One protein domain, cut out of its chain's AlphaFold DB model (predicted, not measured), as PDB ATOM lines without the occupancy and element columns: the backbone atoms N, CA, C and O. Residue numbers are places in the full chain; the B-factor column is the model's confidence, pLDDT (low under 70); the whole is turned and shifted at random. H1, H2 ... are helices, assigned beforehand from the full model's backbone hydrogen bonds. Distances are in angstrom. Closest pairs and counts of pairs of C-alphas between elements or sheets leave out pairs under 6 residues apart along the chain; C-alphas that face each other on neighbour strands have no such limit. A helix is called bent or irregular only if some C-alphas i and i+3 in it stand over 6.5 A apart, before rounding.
ATOM      1  N   SER A  22      19.267 -16.583  28.787       86.62
ATOM      2  CA  SER A  22      19.137 -18.028  29.002       86.62
ATOM      3  C   SER A  22      17.706 -18.420  29.378       86.62
ATOM      4  O   SER A  22      17.211 -19.446  28.927       86.62
ATOM      5  N   ARG A  23      16.995 -17.583  30.145       85.88
ATOM      6  CA  ARG A  23      15.573 -17.802  30.469       85.88
ATOM      7  C   ARG A  23      14.690 -17.744  29.223       85.88
ATOM      8  O   ARG A  23      13.773 -18.549  29.091       85.88
ATOM      9  N   ASP A  24      14.958 -16.808  28.317       85.56
ATOM     10  CA  ASP A  24      14.209 -16.686  27.063       85.56
ATOM     11  C   ASP A  24      14.509 -17.828  26.086       85.56
ATOM     12  O   ASP A  24      13.608 -18.256  25.368       85.56
ATOM     13  N   GLU A  25      15.744 -18.334  26.062       88.69
ATOM     14  CA  GLU A  25      16.113 -19.536  25.303       88.69
ATOM     15  C   GLU A  25      15.386 -20.770  25.855       88.69
ATOM     16  O   GLU A  25      14.662 -21.427  25.114       88.69
ATOM     17  N   LEU A  26      15.432 -21.003  27.169       87.25
ATOM     18  CA  LEU A  26      14.738 -22.124  27.815       87.25
ATOM     19  C   LEU A  26      13.216 -22.114  27.593       87.25
ATOM     20  O   LEU A  26      12.598 -23.158  27.425       87.25
ATOM     21  N   ARG A  27      12.579 -20.938  27.538       85.00
ATOM     22  CA  ARG A  27      11.140 -20.846  27.222       85.00
ATOM     23  C   ARG A  27      10.798 -21.336  25.819       85.00
ATOM     24  O   ARG A  27       9.684 -21.812  25.612       85.00
ATOM     25  N   LYS A  28      11.708 -21.158  24.861       87.19
ATOM     26  CA  LYS A  28      11.499 -21.556  23.462       87.19
ATOM     27  C   LYS A  28      11.674 -23.057  23.267       87.19
ATOM     28  O   LYS A  28      10.993 -23.617  22.419       87.19
ATOM     29  N   GLU A  29      12.515 -23.683  24.082       85.25
ATOM     30  CA  GLU A  29      12.775 -25.128  24.067       85.25
ATOM     31  C   GLU A  29      11.700 -25.949  24.799       85.25
ATOM     32  O   GLU A  29      11.867 -27.150  25.005       85.25
ATOM     33  N   ARG A  30      10.585 -25.330  25.214       79.12
ATOM     34  CA  ARG A  30       9.523 -26.038  25.933       79.12
ATOM     35  C   ARG A  30       8.880 -27.103  25.028       79.12
ATOM     36  O   ARG A  30       8.294 -26.733  24.006       79.12
ATOM     37  N   PRO A  31       8.916 -28.391  25.410       75.12
ATOM     38  CA  PRO A  31       8.237 -29.428  24.650       75.12
ATOM     39  C   PRO A  31       6.702 -29.283  24.750       75.12
ATOM     40  O   PRO A  31       6.180 -28.549  25.600       75.12
ATOM     41  N   PRO A  32       5.939 -29.919  23.841       72.25
ATOM     42  CA  PRO A  32       4.477 -29.876  23.874       72.25
ATOM     43  C   PRO A  32       3.932 -30.528  25.152       72.25
ATOM     44  O   PRO A  32       4.491 -31.501  25.639       72.25
ATOM     45  N   ALA A  33       2.816 -30.023  25.685       72.50
ATOM     46  CA  ALA A  33       2.156 -30.599  26.862       72.50
ATOM     47  C   ALA A  33       1.720 -32.064  26.638       72.50
ATOM     48  O   ALA A  33       1.404 -32.428  25.504       72.50
ATOM     49  N   LYS A  34       1.612 -32.859  27.717       72.38
ATOM     50  CA  LYS A  34       1.212 -34.287  27.716       72.38
ATOM     51  C   LYS A  34       0.040 -34.601  26.783       72.38
ATOM     52  O   LYS A  34       0.175 -35.410  25.869       72.38
ATOM     53  N   ALA A  35      -1.080 -33.895  26.949       70.56
ATOM     54  CA  ALA A  35      -2.277 -34.086  26.125       70.56
ATOM     55  C   ALA A  35      -2.008 -33.818  24.635       70.56
ATOM     56  O   ALA A  35      -2.327 -34.633  23.777       70.56
ATOM     57  N   THR A  36      -1.331 -32.710  24.323       79.19
ATOM     58  CA  THR A  36      -0.973 -32.362  22.942       79.19
ATOM     59  C   THR A  36      -0.003 -33.369  22.331       79.19
ATOM     60  O   THR A  36      -0.081 -33.635  21.136       79.19
ATOM     61  N   TYR A  37       0.921 -33.917  23.120       77.56
ATOM     62  CA  TYR A  37       1.864 -34.921  22.652       77.56
ATOM     63  C   TYR A  37       1.171 -36.261  22.373       77.56
ATOM     64  O   TYR A  37       1.384 -36.844  21.308       77.56
ATOM     65  N   SER A  38       0.289 -36.700  23.275       75.44
ATOM     66  CA  SER A  38      -0.510 -37.916  23.089       75.44
ATOM     67  C   SER A  38      -1.372 -37.834  21.826       75.44
ATOM     68  O   SER A  38      -1.236 -38.671  20.931       75.44
ATOM     69  N   ASP A  39      -2.153 -36.761  21.680       79.00
ATOM     70  CA  ASP A  39      -3.047 -36.566  20.532       79.00
ATOM     71  C   ASP A  39      -2.292 -36.456  19.200       79.00
ATOM     72  O   ASP A  39      -2.766 -36.914  18.160       79.00
ATOM     73  N   LYS A  40      -1.116 -35.816  19.208       81.88
ATOM     74  CA  LYS A  40      -0.369 -35.509  17.982       81.88
ATOM     75  C   LYS A  40       0.568 -36.629  17.539       81.88
ATOM     76  O   LYS A  40       0.849 -36.720  16.345       81.88
ATOM     77  N   TYR A  41       1.081 -37.430  18.469       80.50
ATOM     78  CA  TYR A  41       2.133 -38.406  18.180       80.50
ATOM     79  C   TYR A  41       1.757 -39.823  18.604       80.50
ATOM     80  O   TYR A  41       1.880 -40.731  17.788       80.50
ATOM     81  N   VAL A  42       1.261 -40.020  19.829       78.44
ATOM     82  CA  VAL A  42       0.990 -41.364  20.368       78.44
ATOM     83  C   VAL A  42      -0.227 -41.995  19.696       78.44
ATOM     84  O   VAL A  42      -0.122 -43.086  19.145       78.44
ATOM     85  N   GLN A  43      -1.366 -41.301  19.678       78.31
ATOM     86  CA  GLN A  43      -2.606 -41.827  19.096       78.31
ATOM     87  C   GLN A  43      -2.472 -42.137  17.592       78.31
ATOM     88  O   GLN A  43      -2.845 -43.240  17.181       78.31
ATOM     89  N   PRO A  44      -1.888 -41.249  16.754       84.50
ATOM     90  CA  PRO A  44      -1.636 -41.570  15.351       84.50
ATOM     91  C   PRO A  44      -0.684 -42.753  15.182       84.50
ATOM     92  O   PRO A  44      -0.964 -43.641  14.385       84.50
ATOM     93  N   PHE A  45       0.393 -42.814  15.973       84.06
ATOM     94  CA  PHE A  45       1.334 -43.927  15.924       84.06
ATOM     95  C   PHE A  45       0.657 -45.263  16.259       84.06
ATOM     96  O   PHE A  45       0.764 -46.210  15.486       84.06
ATOM     97  N   LEU A  46      -0.093 -45.337  17.365       82.00
ATOM     98  CA  LEU A  46      -0.819 -46.551  17.750       82.00
ATOM     99  C   LEU A  46      -1.846 -46.956  16.684       82.00
ATOM    100  O   LEU A  46      -1.989 -48.141  16.385       82.00
ATOM    101  N   SER A  47      -2.522 -45.986  16.066       84.69
ATOM    102  CA  SER A  47      -3.439 -46.229  14.947       84.69
ATOM    103  C   SER A  47      -2.722 -46.803  13.717       84.69
ATOM    104  O   SER A  47      -3.186 -47.783  13.133       84.69
ATOM    105  N   ASP A  48      -1.582 -46.237  13.321       89.19
ATOM    106  CA  ASP A  48      -0.810 -46.700  12.161       89.19
ATOM    107  C   ASP A  48      -0.241 -48.104  12.386       89.19
ATOM    108  O   ASP A  48      -0.325 -48.972  11.509       89.19
ATOM    109  N   VAL A  49       0.280 -48.352  13.589       87.94
ATOM    110  CA  VAL A  49       0.774 -49.666  13.999       87.94
ATOM    111  C   VAL A  49      -0.366 -50.681  14.020       87.94
ATOM    112  O   VAL A  49      -0.210 -51.774  13.476       87.94
ATOM    113  N   LYS A  50      -1.539 -50.314  14.555       87.69
ATOM    114  CA  LYS A  50      -2.734 -51.168  14.541       87.69
ATOM    115  C   LYS A  50      -3.076 -51.583  13.112       87.69
ATOM    116  O   LYS A  50      -3.204 -52.774  12.840       87.69
ATOM    117  N   ASN A  51      -3.227 -50.617  12.207       90.94
ATOM    118  CA  ASN A  51      -3.620 -50.885  10.824       90.94
ATOM    119  C   ASN A  51      -2.600 -51.796  10.126       90.94
ATOM    120  O   ASN A  51      -2.982 -52.794   9.515       90.94
ATOM    121  N   SER A  52      -1.308 -51.506  10.304       92.12
ATOM    122  CA  SER A  52      -0.213 -52.290   9.722       92.12
ATOM    123  C   SER A  52      -0.194 -53.732  10.236       92.12
ATOM    124  O   SER A  52       0.014 -54.672   9.466       92.12
ATOM    125  N   LEU A  53      -0.427 -53.936  11.536       90.19
ATOM    126  CA  LEU A  53      -0.451 -55.269  12.139       90.19
ATOM    127  C   LEU A  53      -1.686 -56.064  11.721       90.19
ATOM    128  O   LEU A  53      -1.547 -57.229  11.356       90.19
ATOM    129  N   VAL A  54      -2.873 -55.452  11.708       91.81
ATOM    130  CA  VAL A  54      -4.106 -56.111  11.244       91.81
ATOM    131  C   VAL A  54      -3.962 -56.567   9.789       91.81
ATOM    132  O   VAL A  54      -4.303 -57.708   9.465       91.81
ATOM    133  N   GLU A  55      -3.401 -55.716   8.926       93.69
ATOM    134  CA  GLU A  55      -3.100 -56.066   7.535       93.69
ATOM    135  C   GLU A  55      -2.079 -57.207   7.455       93.69
ATOM    136  O   GLU A  55      -2.312 -58.201   6.768       93.69
ATOM    137  N   THR A  56      -0.993 -57.127   8.227       93.00
ATOM    138  CA  THR A  56       0.042 -58.170   8.275       93.00
ATOM    139  C   THR A  56      -0.526 -59.522   8.712       93.00
ATOM    140  O   THR A  56      -0.210 -60.549   8.108       93.00
ATOM    141  N   ILE A  57      -1.387 -59.545   9.735       93.44
ATOM    142  CA  ILE A  57      -2.088 -60.755  10.185       93.44
ATOM    143  C   ILE A  57      -2.954 -61.304   9.045       93.44
ATOM    144  O   ILE A  57      -2.903 -62.501   8.759       93.44
ATOM    145  N   GLY A  58      -3.701 -60.434   8.358       94.44
ATOM    146  CA  GLY A  58      -4.518 -60.815   7.206       94.44
ATOM    147  C   GLY A  58      -3.703 -61.474   6.093       94.44
ATOM    148  O   GLY A  58      -4.025 -62.586   5.679       94.44
ATOM    149  N   VAL A  59      -2.598 -60.848   5.684       95.06
ATOM    150  CA  VAL A  59      -1.687 -61.385   4.661       95.06
ATOM    151  C   VAL A  59      -1.102 -62.733   5.088       95.06
ATOM    152  O   VAL A  59      -1.041 -63.667   4.286       95.06
ATOM    153  N   LYS A  60      -0.696 -62.885   6.354       94.75
ATOM    154  CA  LYS A  60      -0.177 -64.165   6.860       94.75
ATOM    155  C   LYS A  60      -1.230 -65.278   6.794       94.75
ATOM    156  O   LYS A  60      -0.887 -66.394   6.400       94.75
ATOM    157  N   PHE A  61      -2.491 -64.991   7.124       95.50
ATOM    158  CA  PHE A  61      -3.581 -65.964   6.985       95.50
ATOM    159  C   PHE A  61      -3.885 -66.311   5.526       95.50
ATOM    160  O   PHE A  61      -4.081 -67.484   5.214       95.50
ATOM    161  N   GLU A  62      -3.857 -65.336   4.617       95.56
ATOM    162  CA  GLU A  62      -4.024 -65.592   3.183       95.56
ATOM    163  C   GLU A  62      -2.914 -66.493   2.630       95.56
ATOM    164  O   GLU A  62      -3.195 -67.473   1.936       95.56
ATOM    165  N   ILE A  63      -1.654 -66.221   2.984       95.62
ATOM    166  CA  ILE A  63      -0.511 -67.059   2.597       95.62
ATOM    167  C   ILE A  63      -0.667 -68.477   3.157       95.62
ATOM    168  O   ILE A  63      -0.398 -69.449   2.451       95.62
ATOM    169  N   ALA A  64      -1.098 -68.615   4.414       95.50
ATOM    170  CA  ALA A  64      -1.332 -69.920   5.021       95.50
ATOM    171  C   ALA A  64      -2.428 -70.703   4.284       95.50
ATOM    172  O   ALA A  64      -2.219 -71.866   3.947       95.50
ATOM    173  N   ALA A  65      -3.546 -70.050   3.952       95.44
ATOM    174  CA  ALA A  65      -4.626 -70.659   3.182       95.44
ATOM    175  C   ALA A  65      -4.152 -71.095   1.787       95.44
ATOM    176  O   ALA A  65      -4.455 -72.200   1.349       95.44
ATOM    177  N   GLN A  66      -3.339 -70.285   1.102       95.50
ATOM    178  CA  GLN A  66      -2.757 -70.646  -0.198       95.50
ATOM    179  C   GLN A  66      -1.781 -71.827  -0.107       95.50
ATOM    180  O   GLN A  66      -1.786 -72.712  -0.970       95.50
ATOM    181  N   LYS A  67      -0.942 -71.871   0.934       95.56
ATOM    182  CA  LYS A  67      -0.046 -73.011   1.183       95.56
ATOM    183  C   LYS A  67      -0.836 -74.284   1.452       95.56
ATOM    184  O   LYS A  67      -0.505 -75.316   0.872       95.56
ATOM    185  N   TYR A  68      -1.893 -74.191   2.257       95.25
ATOM    186  CA  TYR A  68      -2.792 -75.308   2.487       95.25
ATOM    187  C   TYR A  68      -3.440 -75.743   1.175       95.25
ATOM    188  O   TYR A  68      -3.219 -76.865   0.760       95.25
ATOM    189  N   LEU A  69      -4.096 -74.853   0.427       94.31
ATOM    190  CA  LEU A  69      -4.751 -75.179  -0.849       94.31
ATOM    191  C   LEU A  69      -3.820 -75.806  -1.898       94.31
ATOM    192  O   LEU A  69      -4.233 -76.725  -2.601       94.31
ATOM    193  N   SER A  70      -2.563 -75.368  -1.980       94.75
ATOM    194  CA  SER A  70      -1.561 -75.924  -2.910       94.75
ATOM    195  C   SER A  70      -0.936 -77.247  -2.451       94.75
ATOM    196  O   SER A  70      -0.267 -77.913  -3.237       94.75
ATOM    197  N   GLY A  71      -1.160 -77.654  -1.201       92.81
ATOM    198  CA  GLY A  71      -0.582 -78.860  -0.601       92.81
ATOM    199  C   GLY A  71       0.848 -78.684  -0.124       92.81
ATOM    200  O   GLY A  71       1.514 -79.669   0.175       92.81
ATOM    201  N   ALA A  72       1.303 -77.436  -0.036       94.25
ATOM    202  CA  ALA A  72       2.573 -77.073   0.572       94.25
ATOM    203  C   ALA A  72       2.511 -77.038   2.111       94.25
ATOM    204  O   ALA A  72       3.554 -76.893   2.741       94.25
ATOM    205  N   ALA A  73       1.315 -77.136   2.701       93.50
ATOM    206  CA  ALA A  73       1.093 -77.266   4.138       93.50
ATOM    207  C   ALA A  73      -0.021 -78.285   4.422       93.50
ATOM    208  O   ALA A  73      -0.964 -78.419   3.638       93.50
ATOM    209  N   SER A  74       0.102 -78.984   5.544       93.00
ATOM    210  CA  SER A  74      -0.914 -79.869   6.116       93.00
ATOM    211  C   SER A  74      -2.038 -79.091   6.809       93.00
ATOM    212  O   SER A  74      -1.905 -77.901   7.104       93.00
ATOM    213  N   ASP A  75      -3.150 -79.771   7.099       90.88
ATOM    214  CA  ASP A  75      -4.272 -79.189   7.845       90.88
ATOM    215  C   ASP A  75      -3.886 -78.775   9.279       90.88
ATOM    216  O   ASP A  75      -4.326 -77.738   9.779       90.88
ATOM    217  N   ASP A  76      -3.007 -79.547   9.925       91.94
ATOM    218  CA  ASP A  76      -2.465 -79.227  11.251       91.94
ATOM    219  C   ASP A  76      -1.597 -77.960  11.207       91.94
ATOM    220  O   ASP A  76      -1.772 -77.057  12.025       91.94
ATOM    221  N   GLU A  77      -0.724 -77.834  10.200       92.44
ATOM    222  CA  GLU A  77       0.070 -76.616   9.992       92.44
ATOM    223  C   GLU A  77      -0.818 -75.397   9.721       92.44
ATOM    224  O   GLU A  77      -0.555 -74.328  10.270       92.44
ATOM    225  N   TYR A  78      -1.880 -75.543   8.920       92.38
ATOM    226  CA  TYR A  78      -2.841 -74.464   8.671       92.38
ATOM    227  C   TYR A  78      -3.577 -74.046   9.952       92.38
ATOM    228  O   TYR A  78      -3.657 -72.857  10.269       92.38
ATOM    229  N   SER A  79      -4.048 -75.021  10.731       89.69
ATOM    230  CA  SER A  79      -4.818 -74.787  11.957       89.69
ATOM    231  C   SER A  79      -4.005 -74.078  13.046       89.69
ATOM    232  O   SER A  79      -4.553 -73.271  13.797       89.69
ATOM    233  N   ARG A  80      -2.688 -74.313  13.103       92.38
ATOM    234  CA  ARG A  80      -1.771 -73.692  14.080       92.38
ATOM    235  C   ARG A  80      -1.282 -72.296  13.697       92.38
ATOM    236  O   ARG A  80      -0.574 -71.657  14.481       92.38
ATOM    237  N   VAL A  81      -1.626 -71.788  12.509       92.19
ATOM    238  CA  VAL A  81      -1.156 -70.465  12.061       92.19
ATOM    239  C   VAL A  81      -1.634 -69.362  13.003       92.19
ATOM    240  O   VAL A  81      -0.859 -68.452  13.291       92.19
ATOM    241  N   LYS A  82      -2.868 -69.450  13.520       90.50
ATOM    242  CA  LYS A  82      -3.396 -68.473  14.488       90.50
ATOM    243  C   LYS A  82      -2.508 -68.376  15.724       90.50
ATOM    244  O   LYS A  82      -2.044 -67.286  16.045       90.50
ATOM    245  N   ASP A  83      -2.189 -69.517  16.325       90.06
ATOM    246  CA  ASP A  83      -1.358 -69.587  17.530       90.06
ATOM    247  C   ASP A  83       0.076 -69.115  17.250       90.06
ATOM    248  O   ASP A  83       0.645 -68.346  18.017       90.06
ATOM    249  N   THR A  84       0.633 -69.466  16.087       90.50
ATOM    250  CA  THR A  84       1.972 -69.007  15.672       90.50
ATOM    251  C   THR A  84       2.033 -67.482  15.507       90.50
ATOM    252  O   THR A  84       3.015 -66.834  15.874       90.50
ATOM    253  N   ILE A  85       0.990 -66.880  14.930       88.31
ATOM    254  CA  ILE A  85       0.899 -65.424  14.787       88.31
ATOM    255  C   ILE A  85       0.725 -64.764  16.152       88.31
ATOM    256  O   ILE A  85       1.402 -63.775  16.421       88.31
ATOM    257  N   TYR A  86      -0.139 -65.315  17.003       85.56
ATOM    258  CA  TYR A  86      -0.369 -64.797  18.345       85.56
ATOM    259  C   TYR A  86       0.928 -64.753  19.162       85.56
ATOM    260  O   TYR A  86       1.319 -63.694  19.651       85.56
ATOM    261  N   GLU A  87       1.648 -65.874  19.216       84.69
ATOM    262  CA  GLU A  87       2.915 -65.990  19.942       84.69
ATOM    263  C   GLU A  87       3.998 -65.048  19.385       84.69
ATOM    264  O   GLU A  87       4.778 -64.502  20.154       84.69
ATOM    265  N   SER A  88       4.031 -64.809  18.067       82.69
ATOM    266  CA  SER A  88       5.066 -63.964  17.440       82.69
ATOM    267  C   SER A  88       4.782 -62.460  17.433       82.69
ATOM    268  O   SER A  88       5.708 -61.687  17.221       82.69
ATOM    269  N   ILE A  89       3.526 -62.028  17.583       76.25
ATOM    270  CA  ILE A  89       3.147 -60.605  17.470       76.25
ATOM    271  C   ILE A  89       2.643 -60.039  18.798       76.25
ATOM    272  O   ILE A  89       2.891 -58.869  19.092       76.25
ATOM    273  N   ILE A  90       1.903 -60.840  19.570       70.38
ATOM    274  CA  ILE A  90       1.092 -60.352  20.693       70.38
ATOM    275  C   ILE A  90       1.716 -60.704  22.040       70.38
ATOM    276  O   ILE A  90       1.574 -59.937  22.984       70.38
ATOM    277  N   LYS A  91       2.417 -61.838  22.140       71.25
ATOM    278  CA  LYS A  91       3.028 -62.261  23.405       71.25
ATOM    279  C   LYS A  91       4.296 -61.488  23.763       71.25
ATOM    280  O   LYS A  91       4.664 -61.426  24.930       71.25
ATOM    281  N   GLU A  92       4.970 -60.899  22.780       69.31
ATOM    282  CA  GLU A  92       6.077 -59.990  23.065       69.31
ATOM    283  C   GLU A  92       5.525 -58.684  23.649       69.31
ATOM    284  O   GLU A  92       4.748 -57.986  22.998       69.31
ATOM    285  N   ASP A  93       5.949 -58.329  24.865       73.69
ATOM    286  CA  ASP A  93       5.431 -57.158  25.586       73.69
ATOM    287  C   ASP A  93       6.041 -55.820  25.117       73.69
ATOM    288  O   ASP A  93       6.328 -54.897  25.883       73.69
ATOM    289  N   TRP A  94       6.271 -55.699  23.811       80.19
ATOM    290  CA  TRP A  94       6.820 -54.486  23.210       80.19
ATOM    291  C   TRP A  94       5.827 -53.318  23.280       80.19
ATOM    292  O   TRP A  94       6.246 -52.162  23.279       80.19
ATOM    293  N   ILE A  95       4.522 -53.602  23.365       77.69
ATOM    294  CA  ILE A  95       3.462 -52.589  23.464       77.69
ATOM    295  C   ILE A  95       3.614 -51.794  24.764       77.69
ATOM    296  O   ILE A  95       3.604 -50.562  24.716       77.69
ATOM    297  N   ASN A  96       3.806 -52.478  25.899       78.69
ATOM    298  CA  ASN A  96       4.035 -51.804  27.179       78.69
ATOM    299  C   ASN A  96       5.355 -51.037  27.144       78.69
ATOM    300  O   ASN A  96       5.371 -49.864  27.489       78.69
ATOM    301  N   GLY A  97       6.419 -51.619  26.577       81.81
ATOM    302  CA  GLY A  97       7.694 -50.911  26.420       81.81
ATOM    303  C   GLY A  97       7.587 -49.609  25.609       81.81
ATOM    304  O   GLY A  97       8.210 -48.602  25.954       81.81
ATOM    305  N   VAL A  98       6.777 -49.591  24.547       79.19
ATOM    306  CA  VAL A  98       6.513 -48.372  23.765       79.19
ATOM    307  C   VAL A  98       5.682 -47.366  24.565       79.19
ATOM    308  O   VAL A  98       5.978 -46.169  24.536       79.19
ATOM    309  N   HIS A  99       4.655 -47.822  25.283       77.44
ATOM    310  CA  HIS A  99       3.827 -46.949  26.118       77.44
ATOM    311  C   HIS A  99       4.614 -46.328  27.271       77.44
ATOM    312  O   HIS A  99       4.556 -45.114  27.462       77.44
ATOM    313  N   ASP A 100       5.419 -47.124  27.969       80.94
ATOM    314  CA  ASP A 100       6.296 -46.685  29.050       80.94
ATOM    315  C   ASP A 100       7.286 -45.625  28.567       80.94
ATOM    316  O   ASP A 100       7.482 -44.605  29.231       80.94
ATOM    317  N   ALA A 101       7.853 -45.801  27.369       82.94
ATOM    318  CA  ALA A 101       8.718 -44.798  26.758       82.94
ATOM    319  C   ALA A 101       7.975 -43.474  26.492       82.94
ATOM    320  O   ALA A 101       8.523 -42.394  26.732       82.94
ATOM    321  N   PHE A 102       6.721 -43.530  26.028       80.31
ATOM    322  CA  PHE A 102       5.906 -42.329  25.821       80.31
ATOM    323  C   PHE A 102       5.511 -41.643  27.132       80.31
ATOM    324  O   PHE A 102       5.559 -40.411  27.206       80.31
ATOM    325  N   ASN A 103       5.170 -42.408  28.169       78.88
ATOM    326  CA  ASN A 103       4.882 -41.864  29.495       78.88
ATOM    327  C   ASN A 103       6.121 -41.216  30.102       78.88
ATOM    328  O   ASN A 103       6.054 -40.067  30.519       78.88
ATOM    329  N   SER A 104       7.269 -41.894  30.050       83.75
ATOM    330  CA  SER A 104       8.545 -41.358  30.527       83.75
ATOM    331  C   SER A 104       8.910 -40.040  29.832       83.75
ATOM    332  O   SER A 104       9.302 -39.071  30.490       83.75
ATOM    333  N   TYR A 105       8.705 -39.949  28.511       83.50
ATOM    334  CA  TYR A 105       8.877 -38.694  27.776       83.50
ATOM    335  C   TYR A 105       7.930 -37.597  28.280       83.50
ATOM    336  O   TYR A 105       8.339 -36.453  28.489       83.50
ATOM    337  N   SER A 106       6.656 -37.936  28.473       80.25
ATOM    338  CA  SER A 106       5.665 -36.979  28.946       80.25
ATOM    339  C   SER A 106       5.970 -36.471  30.352       80.25
ATOM    340  O   SER A 106       5.839 -35.278  30.617       80.25
ATOM    341  N   ASP A 107       6.381 -37.364  31.238       81.88
ATOM    342  CA  ASP A 107       6.666 -37.058  32.633       81.88
ATOM    343  C   ASP A 107       7.923 -36.190  32.731       81.88
ATOM    344  O   ASP A 107       7.939 -35.179  33.436       81.88
ATOM    345  N   SER A 108       8.924 -36.477  31.892       84.69
ATOM    346  CA  SER A 108      10.090 -35.611  31.690       84.69
ATOM    347  C   SER A 108       9.692 -34.205  31.221       84.69
ATOM    348  O   SER A 108      10.281 -33.210  31.638       84.69
ATOM    349  N   ASN A 109       8.677 -34.075  30.369       84.62
ATOM    350  CA  ASN A 109       8.202 -32.773  29.903       84.62
ATOM    351  C   ASN A 109       7.430 -31.983  30.977       84.62
ATOM    352  O   ASN A 109       7.578 -30.757  31.091       84.62
ATOM    353  N   ASP A 110       6.624 -32.665  31.786       83.75
ATOM    354  CA  ASP A 110       5.936 -32.038  32.914       83.75
ATOM    355  C   ASP A 110       6.956 -31.578  33.967       83.75
ATOM    356  O   ASP A 110       6.920 -30.420  34.401       83.75
ATOM    357  N   ALA A 111       7.960 -32.411  34.256       87.50
ATOM    358  CA  ALA A 111       9.100 -32.054  35.095       87.50
ATOM    359  C   ALA A 111       9.882 -30.855  34.539       87.50
ATOM    360  O   ALA A 111      10.230 -29.945  35.291       87.50
ATOM    361  N   TYR A 112      10.089 -30.775  33.220       88.75
ATOM    362  CA  TYR A 112      10.712 -29.610  32.581       88.75
ATOM    363  C   TYR A 112       9.897 -28.332  32.819       88.75
ATOM    364  O   TYR A 112      10.444 -27.278  33.152       88.75
ATOM    365  N   SER A 113       8.571 -28.413  32.690       86.38
ATOM    366  CA  SER A 113       7.678 -27.278  32.938       86.38
ATOM    367  C   SER A 113       7.721 -26.816  34.401       86.38
ATOM    368  O   SER A 113       7.758 -25.608  34.658       86.38
ATOM    369  N   LEU A 114       7.755 -27.755  35.351       87.12
ATOM    370  CA  LEU A 114       7.895 -27.471  36.782       87.12
ATOM    371  C   LEU A 114       9.270 -26.883  37.112       87.12
ATOM    372  O   LEU A 114       9.350 -25.866  37.803       87.12
ATOM    373  N   MET A 115      10.340 -27.439  36.540       88.56
ATOM    374  CA  MET A 115      11.699 -26.918  36.666       88.56
ATOM    375  C   MET A 115      11.766 -25.460  36.202       88.56
ATOM    376  O   MET A 115      12.297 -24.616  36.923       88.56
ATOM    377  N   LEU A 116      11.185 -25.122  35.042       86.69
ATOM    378  CA  LEU A 116      11.124 -23.731  34.580       86.69
ATOM    379  C   LEU A 116      10.352 -22.837  35.548       86.69
ATOM    380  O   LEU A 116      10.771 -21.708  35.795       86.69
ATOM    381  N   HIS A 117       9.238 -23.316  36.099       84.75
ATOM    382  CA  HIS A 117       8.458 -22.562  37.074       84.75
ATOM    383  C   HIS A 117       9.283 -22.254  38.334       84.75
ATOM    384  O   HIS A 117       9.392 -21.087  38.717       84.75
ATOM    385  N   VAL A 118       9.932 -23.265  38.919       83.50
ATOM    386  CA  VAL A 118      10.809 -23.120  40.093       83.50
ATOM    387  C   VAL A 118      11.980 -22.188  39.779       83.50
ATOM    388  O   VAL A 118      12.156 -21.165  40.440       83.50
ATOM    389  N   ALA A 119      12.731 -22.469  38.712       79.56
ATOM    390  CA  ALA A 119      13.885 -21.674  38.299       79.56
ATOM    391  C   ALA A 119      13.518 -20.212  37.995       79.56
ATOM    392  O   ALA A 119      14.343 -19.305  38.143       79.56
ATOM    393  N   PHE A 120      12.281 -19.957  37.557       79.56
ATOM    394  CA  PHE A 120      11.831 -18.614  37.229       79.56
ATOM    395  C   PHE A 120      11.272 -17.824  38.405       79.56
ATOM    396  O   PHE A 120      11.363 -16.594  38.352       79.56
ATOM    397  N   GLN A 121      10.736 -18.495  39.424       73.31
ATOM    398  CA  GLN A 121      10.258 -17.873  40.659       73.31
ATOM    399  C   GLN A 121      11.379 -17.594  41.660       73.31
ATOM    400  O   GLN A 121      11.283 -16.631  42.424       73.31
ATOM    401  N   THR A 122      12.465 -18.372  41.630       69.00
ATOM    402  CA  THR A 122      13.646 -18.092  42.447       69.00
ATOM    403  C   THR A 122      14.226 -16.732  42.056       69.00
ATOM    404  O   THR A 122      14.704 -16.525  40.938       69.00
ATOM    405  N   THR A 123      14.156 -15.771  42.976       58.28
ATOM    406  CA  THR A 123      14.719 -14.433  42.774       58.28
ATOM    407  C   THR A 123      16.232 -14.546  42.883       58.28
ATOM    408  O   THR A 123      16.769 -14.671  43.979       58.28
ATOM    409  N   GLN A 124      16.930 -14.554  41.751       64.69
ATOM    410  CA  GLN A 124      18.381 -14.694  41.759       64.69
ATOM    411  C   GLN A 124      19.047 -13.318  41.787       64.69
ATOM    412  O   GLN A 124      18.877 -12.501  40.877       64.69
ATOM    413  N   GLN A 125      19.811 -13.054  42.847       67.31
ATOM    414  CA  GLN A 125      20.660 -11.873  42.917       67.31
ATOM    415  C   GLN A 125      21.736 -11.980  41.830       67.31
ATOM    416  O   GLN A 125      22.408 -13.001  41.694       67.31
ATOM    417  N   LYS A 126      21.900 -10.924  41.031       73.19
ATOM    418  CA  LYS A 126      22.917 -10.893  39.978       73.19
ATOM    419  C   LYS A 126      24.314 -10.992  40.605       73.19
ATOM    420  O   LYS A 126      24.639 -10.200  41.494       73.19
ATOM    421  N   VAL A 127      25.142 -11.918  40.118       78.81
ATOM    422  CA  VAL A 127      26.566 -11.967  40.481       78.81
ATOM    423  C   VAL A 127      27.276 -10.783  39.826       78.81
ATOM    424  O   VAL A 127      27.134 -10.503  38.635       78.81
ATOM    425  N   THR A 128      28.009 -10.050  40.645       83.38
ATOM    426  CA  THR A 128      28.784  -8.852  40.340       83.38
ATOM    427  C   THR A 128      30.162  -9.015  40.966       83.38
ATOM    428  O   THR A 128      30.338  -9.813  41.880       83.38
ATOM    429  N   ILE A 129      31.140  -8.222  40.533       83.75
ATOM    430  CA  ILE A 129      32.483  -8.253  41.137       83.75
ATOM    431  C   ILE A 129      32.406  -8.008  42.657       83.75
ATOM    432  O   ILE A 129      33.126  -8.638  43.421       83.75
ATOM    433  N   SER A 130      31.481  -7.150  43.099       85.44
ATOM    434  CA  SER A 130      31.303  -6.777  44.507       85.44
ATOM    435  C   SER A 130      30.758  -7.874  45.422       85.44
ATOM    436  O   SER A 130      30.995  -7.790  46.617       85.44
ATOM    437  N   ASN A 131      30.024  -8.864  44.904       85.19
ATOM    438  CA  ASN A 131      29.440  -9.949  45.713       85.19
ATOM    439  C   ASN A 131      29.963 -11.337  45.313       85.19
ATOM    440  O   ASN A 131      29.412 -12.346  45.745       85.19
ATOM    441  N   LEU A 132      31.007 -11.399  44.479       84.69
ATOM    442  CA  LEU A 132      31.574 -12.656  43.995       84.69
ATOM    443  C   LEU A 132      32.216 -13.468  45.126       84.69
ATOM    444  O   LEU A 132      32.043 -14.680  45.164       84.69
ATOM    445  N   TYR A 133      32.922 -12.803  46.045       84.88
ATOM    446  CA  TYR A 133      33.561 -13.465  47.185       84.88
ATOM    447  C   TYR A 133      32.519 -14.146  48.080       84.88
ATOM    448  O   TYR A 133      32.564 -15.360  48.245       84.88
ATOM    449  N   ASP A 134      31.519 -13.388  48.541       85.06
ATOM    450  CA  ASP A 134      30.427 -13.907  49.374       85.06
ATOM    451  C   ASP A 134      29.702 -15.078  48.696       85.06
ATOM    452  O   ASP A 134      29.348 -16.066  49.340       85.06
ATOM    453  N   TYR A 135      29.516 -14.991  47.376       82.81
ATOM    454  CA  TYR A 135      28.897 -16.045  46.582       82.81
ATOM    455  C   TYR A 135      29.719 -17.342  46.600       82.81
ATOM    456  O   TYR A 135      29.179 -18.403  46.907       82.81
ATOM    457  N   VAL A 136      31.021 -17.259  46.304       84.62
ATOM    458  CA  VAL A 136      31.926 -18.421  46.278       84.62
ATOM    459  C   VAL A 136      32.080 -19.031  47.671       84.62
ATOM    460  O   VAL A 136      32.087 -20.256  47.805       84.62
ATOM    461  N   SER A 137      32.149 -18.204  48.716       84.75
ATOM    462  CA  SER A 137      32.205 -18.669  50.105       84.75
ATOM    463  C   SER A 137      30.942 -19.434  50.495       84.75
ATOM    464  O   SER A 137      31.043 -20.549  51.000       84.75
ATOM    465  N   THR A 138      29.759 -18.896  50.181       83.31
ATOM    466  CA  THR A 138      28.477 -19.555  50.493       83.31
ATOM    467  C   THR A 138      28.328 -20.883  49.742       83.31
ATOM    468  O   THR A 138      27.874 -21.876  50.309       83.31
ATOM    469  N   GLU A 139      28.729 -20.926  48.467       80.56
ATOM    470  CA  GLU A 139      28.743 -22.161  47.673       80.56
ATOM    471  C   GLU A 139      29.698 -23.203  48.278       80.56
ATOM    472  O   GLU A 139      29.314 -24.354  48.480       80.56
ATOM    473  N   SER A 140      30.916 -22.789  48.635       83.62
ATOM    474  CA  SER A 140      31.935 -23.670  49.219       83.62
ATOM    475  C   SER A 140      31.500 -24.245  50.568       83.62
ATOM    476  O   SER A 140      31.704 -25.432  50.827       83.62
ATOM    477  N   GLU A 141      30.864 -23.435  51.418       84.88
ATOM    478  CA  GLU A 141      30.305 -23.879  52.698       84.88
ATOM    479  C   GLU A 141      29.167 -24.885  52.505       84.88
ATOM    480  O   GLU A 141      29.116 -25.895  53.208       84.88
ATOM    481  N   ALA A 142      28.275 -24.650  51.538       81.88
ATOM    482  CA  ALA A 142      27.181 -25.572  51.258       81.88
ATOM    483  C   ALA A 142      27.694 -26.939  50.780       81.88
ATOM    484  O   ALA A 142      27.226 -27.974  51.261       81.88
ATOM    485  N   ILE A 143      28.708 -26.940  49.906       80.56
ATOM    486  CA  ILE A 143      29.377 -28.158  49.427       80.56
ATOM    487  C   ILE A 143      30.059 -28.893  50.586       80.56
ATOM    488  O   ILE A 143      29.868 -30.098  50.745       80.56
ATOM    489  N   ALA A 144      30.825 -28.180  51.417       85.50
ATOM    490  CA  ALA A 144      31.543 -28.773  52.546       85.50
ATOM    491  C   ALA A 144      30.597 -29.410  53.578       85.50
ATOM    492  O   ALA A 144      30.922 -30.445  54.161       85.50
ATOM    493  N   ASN A 145      29.422 -28.811  53.779       85.50
ATOM    494  CA  ASN A 145      28.426 -29.268  54.747       85.50
ATOM    495  C   ASN A 145      27.393 -30.245  54.160       85.50
ATOM    496  O   ASN A 145      26.542 -30.739  54.899       85.50
ATOM    497  N   GLY A 146      27.431 -30.516  52.849       80.06
ATOM    498  CA  GLY A 146      26.435 -31.346  52.167       80.06
ATOM    499  C   GLY A 146      25.012 -30.775  52.227       80.06
ATOM    500  O   GLY A 146      24.040 -31.528  52.169       80.06
ATOM    501  N   THR A 147      24.870 -29.459  52.392       78.62
ATOM    502  CA  THR A 147      23.568 -28.776  52.425       78.62
ATOM    503  C   THR A 147      23.147 -28.340  51.019       78.62
ATOM    504  O   THR A 147      24.020 -28.127  50.175       78.62
ATOM    505  N   PRO A 148      21.838 -28.156  50.744       71.44
ATOM    506  CA  PRO A 148      21.372 -27.684  49.442       71.44
ATOM    507  C   PRO A 148      22.081 -26.399  49.011       71.44
ATOM    508  O   PRO A 148      22.215 -25.465  49.806       71.44
ATOM    509  N   LEU A 149      22.521 -26.354  47.752       71.12
ATOM    510  CA  LEU A 149      23.160 -25.169  47.195       71.12
ATOM    511  C   LEU A 149      22.197 -23.968  47.247       71.12
ATOM    512  O   LEU A 149      20.993 -24.140  47.031       71.12
ATOM    513  N   PRO A 150      22.708 -22.738  47.452       66.62
ATOM    514  CA  PRO A 150      21.885 -21.524  47.430       66.62
ATOM    515  C   PRO A 150      21.122 -21.360  46.108       66.62
ATOM    516  O   PRO A 150      20.029 -20.796  46.067       66.62
ATOM    517  N   PHE A 151      21.709 -21.885  45.030       71.94
ATOM    518  CA  PHE A 151      21.126 -21.965  43.702       71.94
ATOM    519  C   PHE A 151      21.344 -23.389  43.179       71.94
ATOM    520  O   PHE A 151      22.446 -23.686  42.714       71.94
ATOM    521  N   PRO A 152      20.344 -24.281  43.278       72.81
ATOM    522  CA  PRO A 152      20.480 -25.626  42.741       72.81
ATOM    523  C   PRO A 152      20.679 -25.559  41.228       72.81
ATOM    524  O   PRO A 152      20.140 -24.673  40.547       72.81
ATOM    525  N   SER A 153      21.460 -26.494  40.697       81.69
ATOM    526  CA  SER A 153      21.616 -26.620  39.255       81.69
ATOM    527  C   SER A 153      20.268 -26.952  38.611       81.69
ATOM    528  O   SER A 153      19.410 -27.605  39.210       81.69
ATOM    529  N   LEU A 154      20.068 -26.522  37.362       84.38
ATOM    530  CA  LEU A 154      18.849 -26.874  36.628       84.38
ATOM    531  C   LEU A 154      18.659 -28.390  36.528       84.38
ATOM    532  O   LEU A 154      17.527 -28.850  36.601       84.38
ATOM    533  N   THR A 155      19.751 -29.147  36.417       84.75
ATOM    534  CA  THR A 155      19.730 -30.611  36.386       84.75
ATOM    535  C   THR A 155      19.202 -31.194  37.692       84.75
ATOM    536  O   THR A 155      18.302 -32.019  37.661       84.75
ATOM    537  N   GLU A 156      19.679 -30.724  38.847       83.69
ATOM    538  CA  GLU A 156      19.183 -31.206  40.144       83.69
ATOM    539  C   GLU A 156      17.710 -30.859  40.358       83.69
ATOM    540  O   GLU A 156      16.954 -31.682  40.871       83.69
ATOM    541  N   VAL A 157      17.291 -29.650  39.964       86.12
ATOM    542  CA  VAL A 157      15.875 -29.264  40.025       86.12
ATOM    543  C   VAL A 157      15.059 -30.171  39.112       86.12
ATOM    544  O   VAL A 157      14.039 -30.693  39.542       86.12
ATOM    545  N   PHE A 158      15.515 -30.401  37.880       87.50
ATOM    546  CA  PHE A 158      14.850 -31.293  36.939       87.50
ATOM    547  C   PHE A 158      14.706 -32.708  37.501       87.50
ATOM    548  O   PHE A 158      13.590 -33.208  37.565       87.50
ATOM    549  N   ASP A 159      15.788 -33.315  37.989       87.50
ATOM    550  CA  ASP A 159      15.780 -34.672  38.547       87.50
ATOM    551  C   ASP A 159      14.846 -34.794  39.761       87.50
ATOM    552  O   ASP A 159      14.193 -35.821  39.963       87.50
ATOM    553  N   GLN A 160      14.762 -33.747  40.589       87.56
ATOM    554  CA  GLN A 160      13.814 -33.695  41.700       87.56
ATOM    555  C   GLN A 160      12.369 -33.593  41.215       87.56
ATOM    556  O   GLN A 160      11.501 -34.272  41.763       87.56
ATOM    557  N   GLU A 161      12.097 -32.755  40.213       88.94
ATOM    558  CA  GLU A 161      10.755 -32.626  39.647       88.94
ATOM    559  C   GLU A 161      10.332 -33.891  38.888       88.94
ATOM    560  O   GLU A 161       9.181 -34.289  39.024       88.94
ATOM    561  N   VAL A 162      11.244 -34.583  38.191       87.31
ATOM    562  CA  VAL A 162      10.980 -35.895  37.569       87.31
ATOM    563  C   VAL A 162      10.512 -36.886  38.626       87.31
ATOM    564  O   VAL A 162       9.412 -37.410  38.511       87.31
ATOM    565  N   LYS A 163      11.268 -37.054  39.719       88.00
ATOM    566  CA  LYS A 163      10.890 -37.974  40.806       88.00
ATOM    567  C   LYS A 163       9.538 -37.631  41.431       88.00
ATOM    568  O   LYS A 163       8.774 -38.523  41.788       88.00
ATOM    569  N   LYS A 164       9.234 -36.337  41.583       87.00
ATOM    570  CA  LYS A 164       7.928 -35.889  42.088       87.00
ATOM    571  C   LYS A 164       6.813 -36.256  41.115       87.00
ATOM    572  O   LYS A 164       5.822 -36.830  41.550       87.00
ATOM    573  N   VAL A 165       6.978 -35.951  39.830       85.25
ATOM    574  CA  VAL A 165       5.992 -36.273  38.790       85.25
ATOM    575  C   VAL A 165       5.787 -37.781  38.688       85.25
ATOM    576  O   VAL A 165       4.645 -38.220  38.692       85.25
ATOM    577  N   GLU A 166       6.858 -38.573  38.691       81.88
ATOM    578  CA  GLU A 166       6.791 -40.038  38.685       81.88
ATOM    579  C   GLU A 166       5.998 -40.563  39.887       81.88
ATOM    580  O   GLU A 166       5.055 -41.323  39.698       81.88
ATOM    581  N   SER A 167       6.292 -40.094  41.107       80.56
ATOM    582  CA  SER A 167       5.551 -40.510  42.310       80.56
ATOM    583  C   SER A 167       4.067 -40.118  42.279       80.56
ATOM    584  O   SER A 167       3.206 -40.908  42.653       80.56
ATOM    585  N   GLN A 168       3.749 -38.919  41.781       77.56
ATOM    586  CA  GLN A 168       2.365 -38.459  41.628       77.56
ATOM    587  C   GLN A 168       1.631 -39.266  40.561       77.56
ATOM    588  O   GLN A 168       0.455 -39.587  40.717       77.56
ATOM    589  N   ASN A 169       2.331 -39.615  39.485       71.06
ATOM    590  CA  ASN A 169       1.768 -40.406  38.414       71.06
ATOM    591  C   ASN A 169       1.594 -41.865  38.823       71.06
ATOM    592  O   ASN A 169       0.594 -42.449  38.429       71.06
ATOM    593  N   GLU A 170       2.475 -42.441  39.643       64.19
ATOM    594  CA  GLU A 170       2.300 -43.774  40.235       64.19
ATOM    595  C   GLU A 170       1.039 -43.869  41.097       64.19
ATOM    596  O   GLU A 170       0.302 -44.847  40.997       64.19
ATOM    597  N   GLU A 171       0.713 -42.824  41.858       54.84
ATOM    598  CA  GLU A 171      -0.557 -42.747  42.594       54.84
ATOM    599  C   GLU A 171      -1.784 -42.672  41.660       54.84
ATOM    600  O   GLU A 171      -2.893 -43.022  42.061       54.84
ATOM    601  N   THR A 172      -1.592 -42.263  40.397       54.00
ATOM    602  CA  THR A 172      -2.635 -42.217  39.351       54.00
ATOM    603  C   THR A 172      -2.545 -43.336  38.302       54.00
ATOM    604  O   THR A 172      -3.452 -43.455  37.480       54.00
ATOM    605  N   LYS A 173      -1.500 -44.183  38.340       51.88
ATOM    606  CA  LYS A 173      -1.216 -45.295  37.400       51.88
ATOM    607  C   LYS A 173      -2.269 -46.403  37.443       51.88
ATOM    608  O   LYS A 173      -2.195 -47.344  36.665       51.88
ATOM    609  N   THR A 174      -3.262 -46.300  38.322       45.25
ATOM    610  CA  THR A 174      -4.346 -47.277  38.499       45.25
ATOM    611  C   THR A 174      -5.300 -47.388  37.305       45.25
ATOM    612  O   THR A 174      -6.304 -48.086  37.395       45.25
ATOM    613  N   VAL A 175      -5.038 -46.681  36.209       50.12
ATOM    614  CA  VAL A 175      -5.762 -46.811  34.947       50.12
ATOM    615  C   VAL A 175      -4.700 -47.143  33.907       50.12
ATOM    616  O   VAL A 175      -3.932 -46.251  33.538       50.12
ATOM    617  N   GLU A 176      -4.618 -48.402  33.451       55.22
ATOM    618  CA  GLU A 176      -3.916 -48.648  32.192       55.22
ATOM    619  C   GLU A 176      -4.541 -47.699  31.173       55.22
ATOM    620  O   GLU A 176      -5.770 -47.584  31.089       55.22
ATOM    621  N   ASP A 177      -3.700 -46.979  30.432       70.50
ATOM    622  CA  ASP A 177      -4.173 -46.053  29.414       70.50
ATOM    623  C   ASP A 177      -5.178 -46.793  28.528       70.50
ATOM    624  O   ASP A 177      -4.850 -47.809  27.905       70.50
ATOM    625  N   GLU A 178      -6.430 -46.319  28.521       76.69
ATOM    626  CA  GLU A 178      -7.537 -46.990  27.839       76.69
ATOM    627  C   GLU A 178      -7.170 -47.268  26.374       76.69
ATOM    628  O   GLU A 178      -7.604 -48.279  25.822       76.69
ATOM    629  N   ALA A 179      -6.306 -46.436  25.779       77.50
ATOM    630  CA  ALA A 179      -5.768 -46.623  24.439       77.50
ATOM    631  C   ALA A 179      -4.876 -47.868  24.296       77.50
ATOM    632  O   ALA A 179      -5.021 -48.606  23.322       77.50
ATOM    633  N   VAL A 180      -3.981 -48.141  25.252       80.25
ATOM    634  CA  VAL A 180      -3.110 -49.331  25.236       80.25
ATOM    635  C   VAL A 180      -3.927 -50.590  25.427       80.25
ATOM    636  O   VAL A 180      -3.788 -51.543  24.658       80.25
ATOM    637  N   ARG A 181      -4.834 -50.581  26.405       83.19
ATOM    638  CA  ARG A 181      -5.737 -51.707  26.638       83.19
ATOM    639  C   ARG A 181      -6.580 -51.987  25.399       83.19
ATOM    640  O   ARG A 181      -6.621 -53.116  24.916       83.19
ATOM    641  N   GLN A 182      -7.190 -50.952  24.818       85.19
ATOM    642  CA  GLN A 182      -7.956 -51.081  23.579       85.19
ATOM    643  C   GLN A 182      -7.085 -51.605  22.429       85.19
ATOM    644  O   GLN A 182      -7.547 -52.426  21.637       85.19
ATOM    645  N   PHE A 183      -5.823 -51.179  22.336       87.00
ATOM    646  CA  PHE A 183      -4.878 -51.685  21.346       87.00
ATOM    647  C   PHE A 183      -4.602 -53.184  21.524       87.00
ATOM    648  O   PHE A 183      -4.770 -53.941  20.565       87.00
ATOM    649  N   LYS A 184      -4.268 -53.638  22.741       86.69
ATOM    650  CA  LYS A 184      -4.067 -55.067  23.055       86.69
ATOM    651  C   LYS A 184      -5.317 -55.890  22.709       86.69
ATOM    652  O   LYS A 184      -5.221 -56.917  22.037       86.69
ATOM    653  N   GLN A 185      -6.501 -55.392  23.071       90.19
ATOM    654  CA  GLN A 185      -7.787 -56.000  22.719       90.19
ATOM    655  C   GLN A 185      -7.987 -56.099  21.200       90.19
ATOM    656  O   GLN A 185      -8.372 -57.155  20.697       90.19
ATOM    657  N   MET A 186      -7.698 -55.028  20.451       91.69
ATOM    658  CA  MET A 186      -7.777 -55.022  18.986       91.69
ATOM    659  C   MET A 186      -6.823 -56.044  18.355       91.69
ATOM    660  O   MET A 186      -7.210 -56.714  17.399       91.69
ATOM    661  N   MET A 187      -5.609 -56.197  18.889       90.56
ATOM    662  CA  MET A 187      -4.657 -57.202  18.407       90.56
ATOM    663  C   MET A 187      -5.155 -58.623  18.672       90.56
ATOM    664  O   MET A 187      -5.128 -59.459  17.768       90.56
ATOM    665  N   PHE A 188      -5.690 -58.886  19.866       91.50
ATOM    666  CA  PHE A 188      -6.274 -60.183  20.198       91.50
ATOM    667  C   PHE A 188      -7.407 -60.557  19.231       91.50
ATOM    668  O   PHE A 188      -7.368 -61.618  18.602       91.50
ATOM    669  N   VAL A 189      -8.394 -59.671  19.044       93.81
ATOM    670  CA  VAL A 189      -9.550 -59.957  18.170       93.81
ATOM    671  C   VAL A 189      -9.182 -60.002  16.690       93.81
ATOM    672  O   VAL A 189      -9.917 -60.591  15.900       93.81
ATOM    673  N   ALA A 190      -8.042 -59.423  16.300       94.31
ATOM    674  CA  ALA A 190      -7.531 -59.547  14.942       94.31
ATOM    675  C   ALA A 190      -7.056 -60.971  14.613       94.31
ATOM    676  O   ALA A 190      -7.071 -61.361  13.443       94.31
ATOM    677  N   VAL A 191      -6.665 -61.753  15.625       93.38
ATOM    678  CA  VAL A 191      -6.274 -63.167  15.492       93.38
ATOM    679  C   VAL A 191      -7.441 -64.102  15.834       93.38
ATOM    680  O   VAL A 191      -7.687 -65.074  15.115       93.38
ATOM    681  N   TYR A 192      -8.192 -63.787  16.893       92.94
ATOM    682  CA  TYR A 192      -9.287 -64.606  17.423       92.94
ATOM    683  C   TYR A 192     -10.612 -63.828  17.499       92.94
ATOM    684  O   TYR A 192     -11.097 -63.507  18.587       92.94
ATOM    685  N   PRO A 193     -11.237 -63.513  16.351       94.12
ATOM    686  CA  PRO A 193     -12.438 -62.680  16.323       94.12
ATOM    687  C   PRO A 193     -13.686 -63.356  16.913       94.12
ATOM    688  O   PRO A 193     -14.655 -62.676  17.250       94.12
ATOM    689  N   ASP A 194     -13.689 -64.680  17.054       92.06
ATOM    690  CA  ASP A 194     -14.793 -65.471  17.600       92.06
ATOM    691  C   ASP A 194     -14.649 -65.779  19.098       92.06
ATOM    692  O   ASP A 194     -15.633 -66.173  19.726       92.06
ATOM    693  N   ARG A 195     -13.465 -65.563  19.687       90.88
ATOM    694  CA  ARG A 195     -13.187 -65.852  21.102       90.88
ATOM    695  C   ARG A 195     -13.484 -64.653  22.006       90.88
ATOM    696  O   ARG A 195     -13.279 -63.509  21.579       90.88
ATOM    697  N   PRO A 196     -13.955 -64.870  23.244       90.38
ATOM    698  CA  PRO A 196     -14.035 -63.793  24.222       90.38
ATOM    699  C   PRO A 196     -12.644 -63.217  24.482       90.38
ATOM    700  O   PRO A 196     -11.630 -63.899  24.320       90.38
ATOM    701  N   ILE A 197     -12.608 -61.926  24.805       89.00
ATOM    702  CA  ILE A 197     -11.362 -61.269  25.191       89.00
ATOM    703  C   ILE A 197     -10.962 -61.835  26.561       89.00
ATOM    704  O   ILE A 197     -11.825 -61.939  27.429       89.00
ATOM    705  N   PRO A 198      -9.695 -62.222  26.767       85.56
ATOM    706  CA  PRO A 198      -9.218 -62.672  28.068       85.56
ATOM    707  C   PRO A 198      -9.400 -61.607  29.145       85.56
ATOM    708  O   PRO A 198      -9.167 -60.425  28.886       85.56
ATOM    709  N   PHE A 199      -9.716 -62.024  30.372       78.94
ATOM    710  CA  PHE A 199      -9.883 -61.104  31.504       78.94
ATOM    711  C   PHE A 199      -8.638 -60.254  31.787       78.94
ATOM    712  O   PHE A 199      -8.773 -59.091  32.170       78.94
ATOM    713  N   SER A 200      -7.442 -60.795  31.533       75.75
ATOM    714  CA  SER A 200      -6.168 -60.069  31.641       75.75
ATOM    715  C   SER A 200      -6.059 -58.877  30.685       75.75
ATOM    716  O   SER A 200      -5.272 -57.971  30.917       75.75
ATOM    717  N   LEU A 201      -6.870 -58.840  29.623       77.94
ATOM    718  CA  LEU A 201      -6.977 -57.704  28.706       77.94
ATOM    719  C   LEU A 201      -8.208 -56.824  28.992       77.94
ATOM    720  O   LEU A 201      -8.434 -55.848  28.275       77.94
ATOM    721  N   GLU A 202      -9.031 -57.157  29.994       69.62
ATOM    722  CA  GLU A 202     -10.251 -56.419  30.353       69.62
ATOM    723  C   GLU A 202     -10.112 -55.533  31.603       69.62
ATOM    724  O   GLU A 202     -10.807 -54.516  31.677       69.62
ATOM    725  N   LYS A 203      -9.246 -55.871  32.570       59.97
ATOM    726  CA  LYS A 203      -9.105 -55.127  33.840       59.97
ATOM    727  C   LYS A 203      -7.723 -54.509  34.048       59.97
ATOM    728  O   LYS A 203      -6.717 -55.093  33.681       59.97
ATOM    729  N   ASP A 204      -7.724 -53.357  34.726       48.91
ATOM    730  CA  ASP A 204      -6.537 -52.700  35.278       48.91
ATOM    731  C   ASP A 204      -6.026 -53.529  36.471       48.91
ATOM    732  O   ASP A 204      -6.603 -53.481  37.560       48.91
ATOM    733  N   GLY A 205      -5.000 -54.350  36.263       39.28
ATOM    734  CA  GLY A 205      -4.436 -55.173  37.328       39.28
ATOM    735  C   GLY A 205      -3.249 -55.993  36.857       39.28
ATOM    736  O   GLY A 205      -3.425 -56.977  36.147       39.28
ATOM    737  N   ASP A 206      -2.068 -55.553  37.281       43.84
ATOM    738  CA  ASP A 206      -0.861 -56.364  37.419       43.84
ATOM    739  C   ASP A 206      -1.212 -57.700  38.081       43.84
ATOM    740  O   ASP A 206      -1.695 -57.712  39.209       43.84
ATOM    741  N   ASP A 207      -1.008 -58.787  37.350       39.38
ATOM    742  CA  ASP A 207      -0.514 -60.044  37.893       39.38
ATOM    743  C   ASP A 207       0.227 -60.737  36.743       39.38
ATOM    744  O   ASP A 207      -0.343 -61.097  35.707       39.38
ATOM    745  N   GLY A 208       1.551 -60.779  36.890       40.44
ATOM    746  CA  GLY A 208       2.471 -61.385  35.942       40.44
ATOM    747  C   GLY A 208       2.241 -62.881  35.748       40.44
ATOM    748  O   GLY A 208       1.657 -63.544  36.595       40.44
ATOM    749  N   ASP A 209       2.764 -63.378  34.623       44.28
ATOM    750  CA  ASP A 209       2.921 -64.797  34.295       44.28
ATOM    751  C   ASP A 209       1.753 -65.686  34.736       44.28
ATOM    752  O   ASP A 209       1.931 -66.544  35.591       44.28
ATOM    753  N   ASP A 210       0.583 -65.550  34.116       41.00
ATOM    754  CA  ASP A 210      -0.406 -66.620  34.193       41.00
ATOM    755  C   ASP A 210      -1.161 -66.775  32.873       41.00
ATOM    756  O   ASP A 210      -1.532 -65.816  32.189       41.00
ATOM    757  N   ASP A 211      -1.288 -68.043  32.494       47.31
ATOM    758  CA  ASP A 211      -1.908 -68.540  31.280       47.31
ATOM    759  C   ASP A 211      -3.177 -67.756  30.930       47.31
ATOM    760  O   ASP A 211      -4.054 -67.549  31.765       47.31
ATOM    761  N   VAL A 212      -3.282 -67.330  29.667       53.66
ATOM    762  CA  VAL A 212      -4.465 -66.659  29.117       53.66
ATOM    763  C   VAL A 212      -5.690 -67.554  29.340       53.66
ATOM    764  O   VAL A 212      -5.986 -68.440  28.535       53.66
ATOM    765  N   GLU A 213      -6.405 -67.334  30.444       48.97
ATOM    766  CA  GLU A 213      -7.622 -68.060  30.782       48.97
ATOM    767  C   GLU A 213      -8.750 -67.500  29.908       48.97
ATOM    768  O   GLU A 213      -9.404 -66.499  30.210       48.97
ATOM    769  N   VAL A 214      -8.904 -68.097  28.723       55.97
ATOM    770  CA  VAL A 214     -10.022 -67.811  27.823       55.97
ATOM    771  C   VAL A 214     -11.259 -68.471  28.419       55.97
ATOM    772  O   VAL A 214     -11.355 -69.699  28.425       55.97
ATOM    773  N   ASP A 215     -12.216 -67.672  28.894       54.28
ATOM    774  CA  ASP A 215     -13.526 -68.200  29.272       54.28
ATOM    775  C   ASP A 215     -14.147 -68.919  28.060       54.28
ATOM    776  O   ASP A 215     -14.074 -68.455  26.918       54.28
ATOM    777  N   GLY A 216     -14.693 -70.114  28.266       57.53
ATOM    778  CA  GLY A 216     -15.185 -70.940  27.168       57.53
ATOM    779  C   GLY A 216     -16.396 -70.292  26.497       57.53
ATOM    780  O   GLY A 216     -17.438 -70.130  27.123       57.53
ATOM    781  N   GLY A 217     -16.322 -69.962  25.203       72.69
ATOM    782  CA  GLY A 217     -17.482 -69.413  24.497       72.69
ATOM    783  C   GLY A 217     -17.201 -68.869  23.099       72.69
ATOM    784  O   GLY A 217     -16.056 -68.786  22.658       72.69
ATOM    785  N   LYS A 218     -18.278 -68.495  22.399       84.00
ATOM    786  CA  LYS A 218     -18.232 -67.684  21.176       84.00
ATOM    787  C   LYS A 218     -18.882 -66.335  21.441       84.00
ATOM    788  O   LYS A 218     -19.917 -66.279  22.101       84.00
ATOM    789  N   VAL A 219     -18.295 -65.274  20.903       88.56
ATOM    790  CA  VAL A 219     -18.858 -63.920  20.995       88.56
ATOM    791  C   VAL A 219     -19.944 -63.728  19.940       88.56
ATOM    792  O   VAL A 219     -19.781 -64.138  18.790       88.56
ATOM    793  N   ASP A 220     -21.047 -63.087  20.330       89.69
ATOM    794  CA  ASP A 220     -22.095 -62.683  19.397       89.69
ATOM    795  C   ASP A 220     -21.651 -61.439  18.608       89.69
ATOM    796  O   ASP A 220     -21.255 -60.420  19.174       89.69
TER     797      ASP A 220
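AT A GLANCE: This is residues 22 to 220 of the 304 residues of the protein "SP-RING-type domain-containing protein" of Pichia membranifaciens NRRL Y-2026 (UniProt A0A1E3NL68). This is a long, thin rod of helices: the two longest, H2 and H5, run opposite ways and overlap only near the start of H2, with H8 packed beside H2. H3 and H4 fold back along the far end of H2, H7 crosses H5 steeply, H1 reaches the end of H5, and H6 makes the other tip, where residues 128 to 134 stick out. The 199 printed residues include eight named helices, H1 to H8 in chain order, and no named strand; the class is all helix. The whole is extended, with a radius of gyration of the C-alphas of 26.3 A and spans of 90 by 32 by 30 A.

HOW THE PARTS SIT: Start at H2, residues 34 to 70, which has a kink of 28 degrees near residue 41 and is only just irregular, C-alphas 40 and 43 being 6.8 A apart. Its residues 34 to 42 alone touch H5, residues 94 to 121, opposite ways at a shallow tilt of 9 degrees; the closest C-alphas, of Lys 34 and Ser 106, are 5.3 A apart. H8, residues 178 to 191, touches H2 the same way at a shallow tilt of 7 degrees, closest at the C-alphas of Val 54 and Ala 190, 6.1 A. H2, H5 and H8 form an up and down bundle, each running against the one before it. H3, residues 75 to 79, touches H2, with the C-alphas of Ala 64 and Tyr 78 closest at 6.0 A. H4, residues 81 to 89, touches H8 at a shallow tilt of 29 degrees, closest at the C-alphas of Lys 82 and Val 191, 6.1 A. H7, residues 154 to 172, touches H5 at a steep tilt of 54 degrees, closest at the C-alphas of Ala 111 and Glu 161, 4.9 A. H1, residues 22 to 28, only just touches H5, with 3 pairs of C-alphas within 8 A, closest at Arg 23 and Phe 120, 7.8 A. H6, residues 129 to 145, touches no helix; it is irregular, with C-alphas 130 and 133 7.5 A apart. Every O i to N i+4 pair is within hydrogen-bond range in H3, H4, H5, H7 and H8; the counts are 2 of 3 in H1, 31 of 33 in H2 and 11 of 13 in H6.

IN THESE COORDINATES: Find C-alpha 34 at (1.212, -34.287, 27.716); from there H2 runs 51.8 A. H5 spans 40.7 A, H7 26.5 A, H6 25.4 A and H8 20.4 A, ending at C-alpha 191, (-6.274, -63.167, 15.492).

THE WHOLE: The C-alphas of Gly 71 and Ser 130 are farthest apart, 90.8 A. The printed part has no cut, and no link is long. Residues 192 to 220 hold no named element. Look for pLDDT under 70 at residues 92, 122 to 125, 150, 170 to 176 and 202 to 216.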